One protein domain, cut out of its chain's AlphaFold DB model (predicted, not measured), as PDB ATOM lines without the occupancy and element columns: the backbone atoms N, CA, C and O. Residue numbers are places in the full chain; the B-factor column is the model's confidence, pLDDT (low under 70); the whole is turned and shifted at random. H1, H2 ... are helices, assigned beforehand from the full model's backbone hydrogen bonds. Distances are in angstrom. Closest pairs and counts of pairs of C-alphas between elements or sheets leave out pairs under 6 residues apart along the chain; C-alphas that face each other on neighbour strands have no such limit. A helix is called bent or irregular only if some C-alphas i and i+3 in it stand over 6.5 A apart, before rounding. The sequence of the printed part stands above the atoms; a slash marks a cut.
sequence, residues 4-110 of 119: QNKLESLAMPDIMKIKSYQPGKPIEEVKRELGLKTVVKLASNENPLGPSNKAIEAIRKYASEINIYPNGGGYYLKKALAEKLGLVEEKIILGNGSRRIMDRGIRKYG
ATOM      1  N   GLN A   4     -15.791 -51.745  32.489       62.81
ATOM      2  CA  GLN A   4     -15.908 -51.077  31.191       62.81
ATOM      3  C   GLN A   4     -16.854 -49.863  31.245       62.81
ATOM      4  O   GLN A   4     -16.476 -48.758  30.858       62.81
ATOM      5  N   ASN A   5     -18.033 -50.027  31.857       71.56
ATOM      6  CA  ASN A   5     -19.041 -48.970  31.983       71.56
ATOM      7  C   ASN A   5     -18.600 -47.838  32.930       71.56
ATOM      8  O   ASN A   5     -19.184 -46.756  32.920       71.56
ATOM      9  N   LYS A   6     -17.593 -48.081  33.779       79.00
ATOM     10  CA  LYS A   6     -17.040 -47.087  34.709       79.00
ATOM     11  C   LYS A   6     -15.961 -46.217  34.058       79.00
ATOM     12  O   LYS A   6     -15.804 -45.070  34.454       79.00
ATOM     13  N   LEU A   7     -15.218 -46.740  33.081       77.94
ATOM     14  CA  LEU A   7     -14.227 -45.961  32.329       77.94
ATOM     15  C   LEU A   7     -14.893 -45.055  31.291       77.94
ATOM     16  O   LEU A   7     -14.483 -43.909  31.118       77.94
ATOM     17  N   GLU A   8     -15.953 -45.539  30.649       81.81
ATOM     18  CA  GLU A   8     -16.714 -44.769  29.659       81.81
ATOM     19  C   GLU A   8     -17.375 -43.525  30.267       81.81
ATOM     20  O   GLU A   8     -17.425 -42.483  29.621       81.81
ATOM     21  N   SER A   9     -17.803 -43.589  31.533       84.81
ATOM     22  CA  SER A   9     -18.398 -42.441  32.232       84.81
ATOM     23  C   SER A   9     -17.392 -41.353  32.630       84.81
ATOM     24  O   SER A   9     -17.806 -40.250  32.986       84.81
ATOM     25  N   LEU A  10     -16.085 -41.638  32.567       89.69
ATOM     26  CA  LEU A  10     -15.007 -40.683  32.853       89.69
ATOM     27  C   LEU A  10     -14.456 -40.015  31.585       89.69
ATOM     28  O   LEU A  10     -13.738 -39.017  31.675       89.69
ATOM     29  N   ALA A  11     -14.756 -40.564  30.406       88.94
ATOM     30  CA  ALA A  11     -14.282 -40.046  29.132       88.94
ATOM     31  C   ALA A  11     -15.168 -38.897  28.620       88.94
ATOM     32  O   ALA A  11     -16.368 -38.835  28.880       88.94
ATOM     33  N   MET A  12     -14.582 -37.987  27.836       89.50
ATOM     34  CA  MET A  12     -15.354 -36.948  27.151       89.50
ATOM     35  C   MET A  12     -16.328 -37.602  26.149       89.50
ATOM     36  O   MET A  12     -15.874 -38.435  25.359       89.50
ATOM     37  N   PRO A  13     -17.623 -37.220  26.108       89.00
ATOM     38  CA  PRO A  13     -18.633 -37.920  25.303       89.00
ATOM     39  C   PRO A  13     -18.289 -38.045  23.816       89.00
ATOM     40  O   PRO A  13     -18.647 -39.027  23.168       89.00
ATOM     41  N   ASP A  14     -17.572 -37.064  23.265       88.94
ATOM     42  CA  ASP A  14     -17.185 -37.065  21.856       88.94
ATOM     43  C   ASP A  14     -16.122 -38.116  21.517       88.94
ATOM     44  O   ASP A  14     -16.077 -38.563  20.376       88.94
ATOM     45  N   ILE A  15     -15.325 -38.587  22.486       87.50
ATOM     46  CA  ILE A  15     -14.351 -39.674  22.270       87.50
ATOM     47  C   ILE A  15     -15.069 -40.948  21.817       87.50
ATOM     48  O   ILE A  15     -14.594 -41.626  20.908       87.50
ATOM     49  N   MET A  16     -16.254 -41.219  22.372       87.25
ATOM     50  CA  MET A  16     -17.059 -42.398  22.034       87.25
ATOM     51  C   MET A  16     -17.632 -42.346  20.609       87.25
ATOM     52  O   MET A  16     -18.061 -43.367  20.077       87.25
ATOM     53  N   LYS A  17     -17.636 -41.166  19.973       89.75
ATOM     54  CA  LYS A  17     -18.118 -40.973  18.596       89.75
ATOM     55  C   LYS A  17     -17.008 -41.134  17.555       89.75
ATOM     56  O   LYS A  17     -17.300 -41.237  16.362       89.75
ATOM     57  N   ILE A  18     -15.741 -41.126  17.972       89.25
ATOM     58  CA  ILE A  18     -14.599 -41.205  17.061       89.25
ATOM     59  C   ILE A  18     -14.371 -42.668  16.688       89.25
ATOM     60  O   ILE A  18     -14.135 -43.519  17.542       89.25
ATOM     61  N   LYS A  19     -14.381 -42.964  15.385       89.56
ATOM     62  CA  LYS A  19     -13.931 -44.268  14.894       89.56
ATOM     63  C   LYS A  19     -12.420 -44.379  15.062       89.56
ATOM     64  O   LYS A  19     -11.678 -43.502  14.619       89.56
ATOM     65  N   SER A  20     -11.969 -45.478  15.658       87.19
ATOM     66  CA  SER A  20     -10.545 -45.783  15.769       87.19
ATOM     67  C   SER A  20      -9.884 -45.809  14.393       87.19
ATOM     68  O   SER A  20     -10.408 -46.400  13.446       87.19
ATOM     69  N   TYR A  21      -8.711 -45.185  14.296       87.19
ATOM     70  CA  TYR A  21      -7.871 -45.298  13.110       87.19
ATOM     71  C   TYR A  21      -7.470 -46.760  12.905       87.19
ATOM     72  O   TYR A  21      -6.962 -47.391  13.830       87.19
ATOM     73  N   GLN A  22      -7.682 -47.279  11.695       88.00
ATOM     74  CA  GLN A  22      -7.269 -48.627  11.321       88.00
ATOM     75  C   GLN A  22      -5.949 -48.547  10.546       88.00
ATOM     76  O   GLN A  22      -5.952 -48.122   9.387       88.00
ATOM     77  N   PRO A  23      -4.805 -48.890  11.165       86.38
ATOM     78  CA  PRO A  23      -3.543 -48.960  10.444       86.38
ATOM     79  C   PRO A  23      -3.551 -50.125   9.447       86.38
ATOM     80  O   PRO A  23      -4.247 -51.122   9.639       86.38
ATOM     81  N   GLY A  24      -2.736 -50.019   8.395       85.38
ATOM     82  CA  GLY A  24      -2.494 -51.145   7.493       85.38
ATOM     83  C   GLY A  24      -1.872 -52.334   8.234       85.38
ATOM     84  O   GLY A  24      -1.063 -52.145   9.147       85.38
ATOM     85  N   LYS A  25      -2.237 -53.558   7.829       87.25
ATOM     86  CA  LYS A  25      -1.725 -54.789   8.446       87.25
ATOM     87  C   LYS A  25      -0.192 -54.884   8.326       87.25
ATOM     88  O   LYS A  25       0.354 -54.606   7.250       87.25
ATOM     89  N   PRO A  26       0.526 -55.306   9.382       90.75
ATOM     90  CA  PRO A  26       1.953 -55.606   9.305       90.75
ATOM     91  C   PRO A  26       2.253 -56.716   8.292       90.75
ATOM     92  O   PRO A  26       1.494 -57.676   8.173       90.75
ATOM     93  N   ILE A  27       3.411 -56.641   7.627       90.94
ATOM     94  CA  ILE A  27       3.855 -57.664   6.660       90.94
ATOM     95  C   ILE A  27       3.815 -59.072   7.272       90.94
ATOM     96  O   ILE A  27       3.331 -60.008   6.644       90.94
ATOM     97  N   GLU A  28       4.305 -59.217   8.502       92.06
ATOM     98  CA  GLU A  28       4.397 -60.514   9.182       92.06
ATOM     99  C   GLU A  28       3.024 -61.101   9.542       92.06
ATOM    100  O   GLU A  28       2.853 -62.320   9.575       92.06
ATOM    101  N   GLU A  29       2.021 -60.249   9.763       92.62
ATOM    102  CA  GLU A  29       0.640 -60.691   9.966       92.62
ATOM    103  C   GLU A  29       0.044 -61.218   8.659       92.62
ATOM    104  O   GLU A  29      -0.455 -62.340   8.626       92.62
ATOM    105  N   VAL A  30       0.213 -60.465   7.566       92.56
ATOM    106  CA  VAL A  30      -0.239 -60.860   6.222       92.56
ATOM    107  C   VAL A  30       0.405 -62.179   5.785       92.56
ATOM    108  O   VAL A  30      -0.276 -63.048   5.243       92.56
ATOM    109  N   LYS A  31       1.703 -62.366   6.054       94.88
ATOM    110  CA  LYS A  31       2.412 -63.620   5.757       94.88
ATOM    111  C   LYS A  31       1.811 -64.818   6.489       94.88
ATOM    112  O   LYS A  31       1.591 -65.847   5.855       94.88
ATOM    113  N   ARG A  32       1.540 -64.696   7.796       95.31
ATOM    114  CA  ARG A  32       0.928 -65.779   8.587       95.31
ATOM    115  C   ARG A  32      -0.486 -66.104   8.128       95.31
ATOM    116  O   ARG A  32      -0.801 -67.275   7.975       95.31
ATOM    117  N   GLU A  33      -1.318 -65.086   7.927       94.69
ATOM    118  CA  GLU A  33      -2.735 -65.252   7.585       94.69
ATOM    119  C   GLU A  33      -2.923 -65.896   6.208       94.69
ATOM    120  O   GLU A  33      -3.789 -66.748   6.035       94.69
ATOM    121  N   LEU A  34      -2.084 -65.523   5.238       94.56
ATOM    122  CA  LEU A  34      -2.208 -65.970   3.848       94.56
ATOM    123  C   LEU A  34      -1.213 -67.076   3.461       94.56
ATOM    124  O   LEU A  34      -1.172 -67.483   2.302       94.56
ATOM    125  N   GLY A  35      -0.378 -67.549   4.394       95.44
ATOM    126  CA  GLY A  35       0.639 -68.574   4.124       95.44
ATOM    127  C   GLY A  35       1.720 -68.135   3.123       95.44
ATOM    128  O   GLY A  35       2.296 -68.966   2.420       95.44
ATOM    129  N   LEU A  36       1.992 -66.829   3.026       94.81
ATOM    130  CA  LEU A  36       2.924 -66.267   2.048       94.81
ATOM    131  C   LEU A  36       4.361 -66.285   2.575       94.81
ATOM    132  O   LEU A  36       4.646 -65.830   3.680       94.81
ATOM    133  N   LYS A  37       5.301 -66.727   1.734       93.44
ATOM    134  CA  LYS A  37       6.744 -66.616   2.018       93.44
ATOM    135  C   LYS A  37       7.261 -65.192   1.804       93.44
ATOM    136  O   LYS A  37       8.104 -64.710   2.558       93.44
ATOM    137  N   THR A  38       6.719 -64.510   0.799       92.00
ATOM    138  CA  THR A  38       7.175 -63.191   0.356       92.00
ATOM    139  C   THR A  38       5.993 -62.240   0.255       92.00
ATOM    140  O   THR A  38       4.940 -62.605  -0.256       92.00
ATOM    141  N   VAL A  39       6.190 -61.009   0.724       92.50
ATOM    142  CA  VAL A  39       5.230 -59.906   0.614       92.50
ATOM    143  C   VAL A  39       6.005 -58.668   0.182       92.50
ATOM    144  O   VAL A  39       7.015 -58.329   0.797       92.50
ATOM    145  N   VAL A  40       5.523 -57.994  -0.861       90.06
ATOM    146  CA  VAL A  40       6.044 -56.697  -1.307       90.06
ATOM    147  C   VAL A  40       5.104 -55.613  -0.784       90.06
ATOM    148  O   VAL A  40       3.927 -55.585  -1.139       90.06
ATOM    149  N   LYS A  41       5.598 -54.739   0.097       87.94
ATOM    150  CA  LYS A  41       4.786 -53.694   0.733       87.94
ATOM    151  C   LYS A  41       4.798 -52.415  -0.105       87.94
ATOM    152  O   LYS A  41       5.839 -51.791  -0.251       87.94
ATOM    153  N   LEU A  42       3.621 -52.009  -0.588       89.94
ATOM    154  CA  LEU A  42       3.408 -50.776  -1.367       89.94
ATOM    155  C   LEU A  42       2.335 -49.851  -0.750       89.94
ATOM    156  O   LEU A  42       1.870 -48.919  -1.389       89.94
ATOM    157  N   ALA A  43       1.927 -50.100   0.500       86.12
ATOM    158  CA  ALA A  43       0.706 -49.536   1.092       86.12
ATOM    159  C   ALA A  43       0.913 -48.304   2.004       86.12
ATOM    160  O   ALA A  43       0.000 -47.918   2.732       86.12
ATOM    161  N   SER A  44       2.114 -47.716   2.068       87.75
ATOM    162  CA  SER A  44       2.417 -46.645   3.045       87.75
ATOM    163  C   SER A  44       3.302 -45.512   2.512       87.75
ATOM    164  O   SER A  44       3.822 -44.734   3.307       87.75
ATOM    165  N   ASN A  45       3.473 -45.403   1.190       91.06
ATOM    166  CA  ASN A  45       4.327 -44.392   0.542       91.06
ATOM    167  C   ASN A  45       5.776 -44.379   1.069       91.06
ATOM    168  O   ASN A  45       6.430 -43.337   1.113       91.06
ATOM    169  N   GLU A  46       6.273 -45.534   1.509       90.75
ATOM    170  CA  GLU A  46       7.653 -45.697   1.962       90.75
ATOM    171  C   GLU A  46       8.604 -45.642   0.758       90.75
ATOM    172  O   GLU A  46       8.277 -46.115  -0.329       90.75
ATOM    173  N   ASN A  47       9.797 -45.069   0.943       93.25
ATOM    174  CA  ASN A  47      10.804 -45.033  -0.116       93.25
ATOM    175  C   ASN A  47      11.437 -46.431  -0.290       93.25
ATOM    176  O   ASN A  47      12.126 -46.877   0.635       93.25
ATOM    177  N   PRO A  48      11.294 -47.100  -1.454       91.81
ATOM    178  CA  PRO A  48      11.854 -48.435  -1.669       91.81
ATOM    179  C   PRO A  48      13.389 -48.461  -1.664       91.81
ATOM    180  O   PRO A  48      13.976 -49.517  -1.454       91.81
ATOM    181  N   LEU A  49      14.051 -47.313  -1.860       94.56
ATOM    182  CA  LEU A  49      15.514 -47.206  -1.818       94.56
ATOM    183  C   LEU A  49      16.078 -47.184  -0.388       94.56
ATOM    184  O   LEU A  49      17.291 -47.258  -0.207       94.56
ATOM    185  N   GLY A  50      15.219 -47.057   0.627       94.06
ATOM    186  CA  GLY A  50      15.643 -46.884   2.010       94.06
ATOM    187  C   GLY A  50      16.211 -45.485   2.310       94.06
ATOM    188  O   GLY A  50      16.060 -44.544   1.520       94.06
ATOM    189  N   PRO A  51      16.809 -45.299   3.501       96.38
ATOM    190  CA  PRO A  51      17.400 -44.026   3.899       96.38
ATOM    191  C   PRO A  51      18.735 -43.769   3.185       96.38
ATOM    192  O   PRO A  51      19.423 -44.683   2.747       96.38
ATOM    193  N   SER A  52      19.145 -42.500   3.123       97.31
ATOM    194  CA  SER A  52      20.468 -42.119   2.608       97.31
ATOM    195  C   SER A  52      21.602 -42.768   3.412       97.31
ATOM    196  O   SER A  52      21.563 -42.755   4.643       97.31
ATOM    197  N   ASN A  53      22.670 -43.215   2.740       97.75
ATOM    198  CA  ASN A  53      23.877 -43.745   3.398       97.75
ATOM    199  C   ASN A  53      24.459 -42.777   4.442       97.75
ATOM    200  O   ASN A  53      24.808 -43.200   5.540       97.75
ATOM    201  N   LYS A  54      24.448 -41.465   4.163       97.88
ATOM    202  CA  LYS A  54      24.893 -40.432   5.118       97.88
ATOM    203  C   LYS A  54      24.050 -40.418   6.399       97.88
ATOM    204  O   LYS A  54      24.569 -40.168   7.482       97.88
ATOM    205  N   ALA A  55      22.747 -40.684   6.283       96.94
ATOM    206  CA  ALA A  55      21.858 -40.768   7.437       96.94
ATOM    207  C   ALA A  55      22.131 -42.037   8.256       96.94
ATOM    208  O   ALA A  55      22.180 -41.967   9.482       96.94
ATOM    209  N   ILE A  56      22.367 -43.175   7.593       98.06
ATOM    210  CA  ILE A  56      22.732 -44.437   8.257       98.06
ATOM    211  C   ILE A  56      24.031 -44.269   9.056       98.06
ATOM    212  O   ILE A  56      24.093 -44.659  10.221       98.06
ATOM    213  N   GLU A  57      25.058 -43.669   8.453       98.19
ATOM    214  CA  GLU A  57      26.339 -43.400   9.114       98.19
ATOM    215  C   GLU A  57      26.177 -42.480  10.328       98.19
ATOM    216  O   GLU A  57      26.702 -42.784  11.399       98.19
ATOM    217  N   ALA A  58      25.401 -41.398  10.200       96.25
ATOM    218  CA  ALA A  58      25.123 -40.496  11.314       96.25
ATOM    219  C   ALA A  58      24.401 -41.210  12.470       96.25
ATOM    220  O   ALA A  58      24.797 -41.050  13.622       96.25
ATOM    221  N   ILE A  59      23.391 -42.037  12.177       96.88
ATOM    222  CA  ILE A  59      22.682 -42.820  13.202       96.88
ATOM    223  C   ILE A  59      23.652 -43.755  13.925       96.88
ATOM    224  O   ILE A  59      23.672 -43.777  15.152       96.88
ATOM    225  N   ARG A  60      24.483 -44.498  13.181       97.81
ATOM    226  CA  ARG A  60      25.477 -45.409  13.772       97.81
ATOM    227  C   ARG A  60      26.471 -44.671  14.660       97.81
ATOM    228  O   ARG A  60      26.774 -45.158  15.742       97.81
ATOM    229  N   LYS A  61      26.936 -43.500  14.224       97.44
ATOM    230  CA  LYS A  61      27.886 -42.673  14.974       97.44
ATOM    231  C   LYS A  61      27.347 -42.256  16.345       97.44
ATOM    232  O   LYS A  61      28.087 -42.327  17.313       97.44
ATOM    233  N   TYR A  62      26.083 -41.838  16.423       95.19
ATOM    234  CA  TYR A  62      25.482 -41.326  17.663       95.19
ATOM    235  C   TYR A  62      24.720 -42.390  18.471       95.19
ATOM    236  O   TYR A  62      24.140 -42.075  19.508       95.19
ATOM    237  N   ALA A  63      24.709 -43.652  18.027       97.19
ATOM    238  CA  ALA A  63      23.929 -44.717  18.658       97.19
ATOM    239  C   ALA A  63      24.300 -44.958  20.133       97.19
ATOM    240  O   ALA A  63      23.431 -45.310  20.926       97.19
ATOM    241  N   SER A  64      25.561 -44.742  20.517       97.00
ATOM    242  CA  SER A  64      26.027 -44.895  21.903       97.00
ATOM    243  C   SER A  64      25.628 -43.748  22.835       97.00
ATOM    244  O   SER A  64      25.801 -43.876  24.040       97.00
ATOM    245  N   GLU A  65      25.111 -42.638  22.304       95.50
ATOM    246  CA  GLU A  65      24.801 -41.414  23.064       95.50
ATOM    247  C   GLU A  65      23.287 -41.196  23.257       95.50
ATOM    248  O   GLU A  65      22.857 -40.199  23.834       95.50
ATOM    249  N   ILE A  66      22.449 -42.132  22.795       95.75
ATOM    250  CA  ILE A  66      20.979 -41.996  22.795       95.75
ATOM    251  C   ILE A  66      20.344 -41.985  24.193       95.75
ATOM    252  O   ILE A  66      19.146 -41.737  24.325       95.75
ATOM    253  N   ASN A  67      21.122 -42.272  25.238       96.81
ATOM    254  CA  ASN A  67      20.695 -42.182  26.631       96.81
ATOM    255  C   ASN A  67      20.613 -40.730  27.137       96.81
ATOM    256  O   ASN A  67      20.081 -40.499  28.222       96.81
ATOM    257  N   ILE A  68      21.136 -39.762  26.378       94.69
ATOM    258  CA  ILE A  68      21.091 -38.339  26.710       94.69
ATOM    259  C   ILE A  68      20.027 -37.646  25.860       94.69
ATOM    260  O   ILE A  68      19.922 -37.862  24.652       94.69
ATOM    261  N   TYR A  69      19.231 -36.780  26.493       93.00
ATOM    262  CA  TYR A  69      18.245 -35.984  25.770       93.00
ATOM    263  C   TYR A  69      18.918 -35.117  24.693       93.00
ATOM    264  O   TYR A  69      19.919 -34.452  24.974       93.00
ATOM    265  N   PRO A  70      18.361 -35.064  23.471       88.38
ATOM    266  CA  PRO A  70      18.898 -34.216  22.418       88.38
ATOM    267  C   PRO A  70      18.635 -32.734  22.715       88.38
ATOM    268  O   PRO A  70      17.831 -32.374  23.578       88.38
ATOM    269  N   ASN A  71      19.242 -31.849  21.921       87.44
ATOM    270  CA  ASN A  71      18.848 -30.440  21.892       87.44
ATOM    271  C   ASN A  71      17.354 -30.324  21.526       87.44
ATOM    272  O   ASN A  71      16.974 -30.529  20.372       87.44
ATOM    273  N   GLY A  72      16.513 -29.969  22.502       84.31
ATOM    274  CA  GLY A  72      15.056 -29.936  22.337       84.31
ATOM    275  C   GLY A  72      14.545 -28.917  21.310       84.31
ATOM    276  O   GLY A  72      13.441 -29.074  20.793       84.31
ATOM    277  N   GLY A  73      15.343 -27.896  20.982       88.75
ATOM    278  CA  GLY A  73      15.021 -26.893  19.961       88.75
ATOM    279  C   GLY A  73      15.454 -27.278  18.542       88.75
ATOM    280  O   GLY A  73      15.029 -26.636  17.583       88.75
ATOM    281  N   GLY A  74      16.291 -28.311  18.394       93.81
ATOM    282  CA  GLY A  74      16.836 -28.756  17.113       93.81
ATOM    283  C   GLY A  74      17.657 -27.689  16.386       93.81
ATOM    284  O   GLY A  74      17.610 -27.633  15.160       93.81
ATOM    285  N   TYR A  75      18.395 -26.858  17.131       94.25
ATOM    286  CA  TYR A  75      19.159 -25.707  16.619       94.25
ATOM    287  C   TYR A  75      19.916 -26.005  15.312       94.25
ATOM    288  O   TYR A  75      19.652 -25.392  14.282       94.25
ATOM    289  N   TYR A  76      20.785 -27.022  15.314       95.25
ATOM    290  CA  TYR A  76      21.592 -27.372  14.139       95.25
ATOM    291  C   TYR A  76      20.754 -27.802  12.926       95.25
ATOM    292  O   TYR A  76      21.100 -27.477  11.792       95.25
ATOM    293  N   LEU A  77      19.634 -28.499  13.148       95.75
ATOM    294  CA  LEU A  77      18.728 -28.902  12.071       95.75
ATOM    295  C   LEU A  77      17.981 -27.694  11.498       95.75
ATOM    296  O   LEU A  77      17.859 -27.580  10.280       95.75
ATOM    297  N   LYS A  78      17.503 -26.782  12.354       97.00
ATOM    298  CA  LYS A  78      16.839 -25.550  11.908       97.00
ATOM    299  C   LYS A  78      17.770 -24.697  11.057       97.00
ATOM    300  O   LYS A  78      17.368 -24.314   9.964       97.00
ATOM    301  N   LYS A  79      19.005 -24.485  11.514       97.31
ATOM    302  CA  LYS A  79      20.019 -23.726  10.779       97.31
ATOM    303  C   LYS A  79      20.313 -24.333   9.404       97.31
ATOM    304  O   LYS A  79      20.207 -23.647   8.394       97.31
ATOM    305  N   ALA A  80      20.574 -25.641   9.344       97.50
ATOM    306  CA  ALA A  80      20.848 -26.323   8.078       97.50
ATOM    307  C   ALA A  80      19.655 -26.279   7.100       97.50
ATOM    308  O   ALA A  80      19.839 -26.162   5.888       97.50
ATOM    309  N   LEU A  81      18.419 -26.369   7.607       97.75
ATOM    310  CA  LEU A  81      17.212 -26.236   6.785       97.75
ATOM    311  C   LEU A  81      16.992 -24.795   6.308       97.75
ATOM    312  O   LEU A  81      16.613 -24.605   5.157       97.75
ATOM    313  N   ALA A  82      17.232 -23.805   7.169       98.06
ATOM    314  CA  ALA A  82      17.136 -22.383   6.850       98.06
ATOM    315  C   ALA A  82      18.073 -22.018   5.692       98.06
ATOM    316  O   ALA A  82      17.616 -21.500   4.672       98.06
ATOM    317  N   GLU A  83      19.345 -22.413   5.794       98.25
ATOM    318  CA  GLU A  83      20.349 -22.233   4.740       98.25
ATOM    319  C   GLU A  83      19.934 -22.936   3.440       98.25
ATOM    320  O   GLU A  83      19.932 -22.325   2.372       98.25
ATOM    321  N   LYS A  84      19.515 -24.207   3.520       98.19
ATOM    322  CA  LYS A  84      19.121 -24.992   2.341       98.19
ATOM    323  C   LYS A  84      17.897 -24.425   1.614       98.19
ATOM    324  O   LYS A  84      17.800 -24.561   0.398       98.19
ATOM    325  N   LEU A  85      16.937 -23.870   2.353       97.81
ATOM    326  CA  LEU A  85      15.662 -23.393   1.810       97.81
ATOM    327  C   LEU A  85      15.649 -21.882   1.533       97.81
ATOM    328  O   LEU A  85      14.652 -21.387   1.014       97.81
ATOM    329  N   GLY A  86      16.710 -21.148   1.886       97.75
ATOM    330  CA  GLY A  86      16.741 -19.686   1.779       97.75
ATOM    331  C   GLY A  86      15.734 -18.998   2.708       97.75
ATOM    332  O   GLY A  86      15.127 -17.992   2.341       97.75
ATOM    333  N   LEU A  87      15.505 -19.564   3.895       97.50
ATOM    334  CA  LEU A  87      14.568 -19.055   4.900       97.50
ATOM    335  C   LEU A  87      15.313 -18.617   6.161       97.50
ATOM    336  O   LEU A  87      16.441 -19.022   6.402       97.50
ATOM    337  N   VAL A  88      14.648 -17.823   6.999       97.00
ATOM    338  CA  VAL A  88      15.109 -17.535   8.365       97.00
ATOM    339  C   VAL A  88      14.625 -18.627   9.327       97.00
ATOM    340  O   VAL A  88      13.559 -19.217   9.113       97.00
ATOM    341  N   GLU A  89      15.385 -18.913  10.385       95.44
ATOM    342  CA  GLU A  89      15.094 -20.014  11.316       95.44
ATOM    343  C   GLU A  89      13.723 -19.876  12.003       95.44
ATOM    344  O   GLU A  89      13.078 -20.877  12.330       95.44
ATOM    345  N   GLU A  90      13.230 -18.652  12.196       95.69
ATOM    346  CA  GLU A  90      11.931 -18.337  12.805       95.69
ATOM    347  C   GLU A  90      10.756 -18.858  11.969       95.69
ATOM    348  O   GLU A  90       9.688 -19.134  12.511       95.69
ATOM    349  N   LYS A  91      10.958 -19.057  10.659       95.62
ATOM    350  CA  LYS A  91       9.953 -19.635   9.753       95.62
ATOM    351  C   LYS A  91       9.929 -21.164   9.766       95.62
ATOM    352  O   LYS A  91       9.122 -21.767   9.062       95.62
ATOM    353  N   ILE A  92      10.788 -21.806  10.560       95.25
ATOM    354  CA  ILE A  92      10.905 -23.263  10.625       95.25
ATOM    355  C   ILE A  92      10.401 -23.763  11.977       95.25
ATOM    356  O   ILE A  92      10.876 -23.361  13.040       95.25
ATOM    357  N   ILE A  93       9.468 -24.713  11.934       92.81
ATOM    358  CA  ILE A  93       8.983 -25.438  13.109       92.81
ATOM    359  C   ILE A  93       9.332 -26.912  12.937       92.81
ATOM    360  O   ILE A  93       9.029 -27.518  11.911       92.81
ATOM    361  N   LEU A  94       9.939 -27.500  13.966       93.69
ATOM    362  CA  LEU A  94      10.264 -28.922  13.994       93.69
ATOM    363  C   LEU A  94       9.177 -29.732  14.710       93.69
ATOM    364  O   LEU A  94       8.532 -29.283  15.667       93.69
ATOM    365  N   GLY A  95       8.974 -30.963  14.250       91.69
ATOM    366  CA  GLY A  95       8.048 -31.923  14.838       91.69
ATOM    367  C   GLY A  95       8.474 -33.350  14.541       91.69
ATOM    368  O   GLY A  95       9.151 -33.605  13.549       91.69
ATOM    369  N   ASN A  96       8.062 -34.278  15.405       91.69
ATOM    370  CA  ASN A  96       8.267 -35.706  15.184       91.69
ATOM    371  C   ASN A  96       7.258 -36.214  14.140       91.69
ATOM    372  O   ASN A  96       6.188 -36.720  14.479       91.69
ATOM    373  N   GLY A  97       7.562 -35.940  12.872       90.56
ATOM    374  CA  GLY A  97       6.646 -36.103  11.749       90.56
ATOM    375  C   GLY A  97       5.686 -34.920  11.573       90.56
ATOM    376  O   GLY A  97       5.339 -34.204  12.519       90.56
ATOM    377  N   SER A  98       5.219 -34.729  10.338       89.94
ATOM    378  CA  SER A  98       4.275 -33.661   9.975       89.94
ATOM    379  C   SER A  98       2.954 -33.765  10.740       89.94
ATOM    380  O   SER A  98       2.389 -32.743  11.126       89.94
ATOM    381  N   ARG A  99       2.514 -34.989  11.075       89.25
ATOM    382  CA  ARG A  99       1.336 -35.234  11.922       89.25
ATOM    383  C   ARG A  99       1.396 -34.478  13.244       89.25
ATOM    384  O   ARG A  99       0.413 -33.860  13.634       89.25
ATOM    385  N   ARG A 100       2.561 -34.419  13.894       88.38
ATOM    386  CA  ARG A 100       2.704 -33.689  15.161       88.38
ATOM    387  C   ARG A 100       2.613 -32.170  14.996       88.38
ATOM    388  O   ARG A 100       2.305 -31.472  15.964       88.38
ATOM    389  N   ILE A 101       2.913 -31.636  13.812       90.50
ATOM    390  CA  ILE A 101       2.682 -30.220  13.494       90.50
ATOM    391  C   ILE A 101       1.186 -29.974  13.297       90.50
ATOM    392  O   ILE A 101       0.643 -29.059  13.911       90.50
ATOM    393  N   MET A 102       0.519 -30.836  12.525       88.12
ATOM    394  CA  MET A 102      -0.922 -30.743  12.272       88.12
ATOM    395  C   MET A 102      -1.732 -30.826  13.568       88.12
ATOM    396  O   MET A 102      -2.531 -29.935  13.833       88.12
ATOM    397  N   ASP A 103      -1.456 -31.810  14.430       87.88
ATOM    398  CA  ASP A 103      -2.135 -31.969  15.724       87.88
ATOM    399  C   ASP A 103      -2.012 -30.719  16.605       87.88
ATOM    400  O   ASP A 103      -2.958 -30.330  17.291       87.88
ATOM    401  N   ARG A 104      -0.834 -30.079  16.602       85.88
ATOM    402  CA  ARG A 104      -0.608 -28.826  17.337       85.88
ATOM    403  C   ARG A 104      -1.402 -27.675  16.723       85.88
ATOM    404  O   ARG A 104      -1.981 -26.892  17.471       85.88
ATOM    405  N   GLY A 105      -1.453 -27.597  15.394       86.19
ATOM    406  CA  GLY A 105      -2.266 -26.626  14.666       86.19
ATOM    407  C   GLY A 105      -3.759 -26.765  14.977       86.19
ATOM    408  O   GLY A 105      -4.384 -25.785  15.373       86.19
ATOM    409  N   ILE A 106      -4.302 -27.984  14.888       88.44
ATOM    410  CA  ILE A 106      -5.703 -28.302  15.208       88.44
ATOM    411  C   ILE A 106      -6.028 -27.888  16.647       88.44
ATOM    412  O   ILE A 106      -6.970 -27.135  16.875       88.44
ATOM    413  N   ARG A 107      -5.225 -28.326  17.628       84.69
ATOM    414  CA  ARG A 107      -5.485 -28.054  19.054       84.69
ATOM    415  C   ARG A 107      -5.426 -26.574  19.411       84.69
ATOM    416  O   ARG A 107      -6.149 -26.147  20.301       84.69
ATOM    417  N   LYS A 108      -4.532 -25.814  18.775       87.75
ATOM    418  CA  LYS A 108      -4.317 -24.403  19.111       87.75
ATOM    419  C   LYS A 108      -5.242 -23.460  18.344       87.75
ATOM    420  O   LYS A 108      -5.621 -22.432  18.890       87.75
ATOM    421  N   TYR A 109      -5.572 -23.789  17.097       88.00
ATOM    422  CA  TYR A 109      -6.226 -22.859  16.172       88.00
ATOM    423  C   TYR A 109      -7.531 -23.392  15.565       88.00
ATOM    424  O   TYR A 109      -8.137 -22.694  14.762       88.00
ATOM    425  N   GLY A 110      -7.955 -24.619  15.886       77.12
ATOM    426  CA  GLY A 110      -9.144 -25.224  15.275       77.12
ATOM    427  C   GLY A 110      -8.994 -25.488  13.772       77.12
ATOM    428  O   GLY A 110      -9.990 -25.589  13.064       77.12
TER     429      GLY A 110
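AT A GLANCE: This is residues 4 to 110 of the 119 residues of an uncharacterized protein of marine sediment metagenome (UniProt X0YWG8). The chain makes an open arch with no packed core: H1 and H2 form one foot, H3 a corner, a long link crosses to H4 and H5 on the far side, and H6 turns back toward the hollow middle. You read 107 residues with six named helices, H1 to H6 in order, no named strand, class all helix. The whole is extended, radius of gyration of the C-alphas 20.6 A, spans 52 by 46 by 30 A.

HOW THE PARTS SIT: Start at H1, residues 4 to 8, and H2, residues 13 to 17: they are close but not clearly touching, their closest C-alphas, Glu 8 and Met 16, 8.0 A apart. H3, residues 27 to 34, H4, residues 53 to 65, H5, residues 75 to 85, and H6, residues 98 to 109, are each apart from the other helices. Every O i to N i+4 pair is within hydrogen-bond range in H1, H3, H5 and H6; H4 has 7 of 9, H2 0 of 1 but 2 of 2 O i to N i+3.

IN THESE COORDINATES: Find C-alpha 4 at (-15.908, -51.077, 31.191), where H1 begins. H4 runs 19.8 A and is irregular, C-alphas 61 and 64 being 7.5 A apart. H6 runs 16.3 A to C-alpha 109 at (-6.226, -22.859, 16.172).

THE WHOLE: The printed part has no cut. The links H3 to H4 and H5 to H6 are long. Residue 4 is under pLDDT 70.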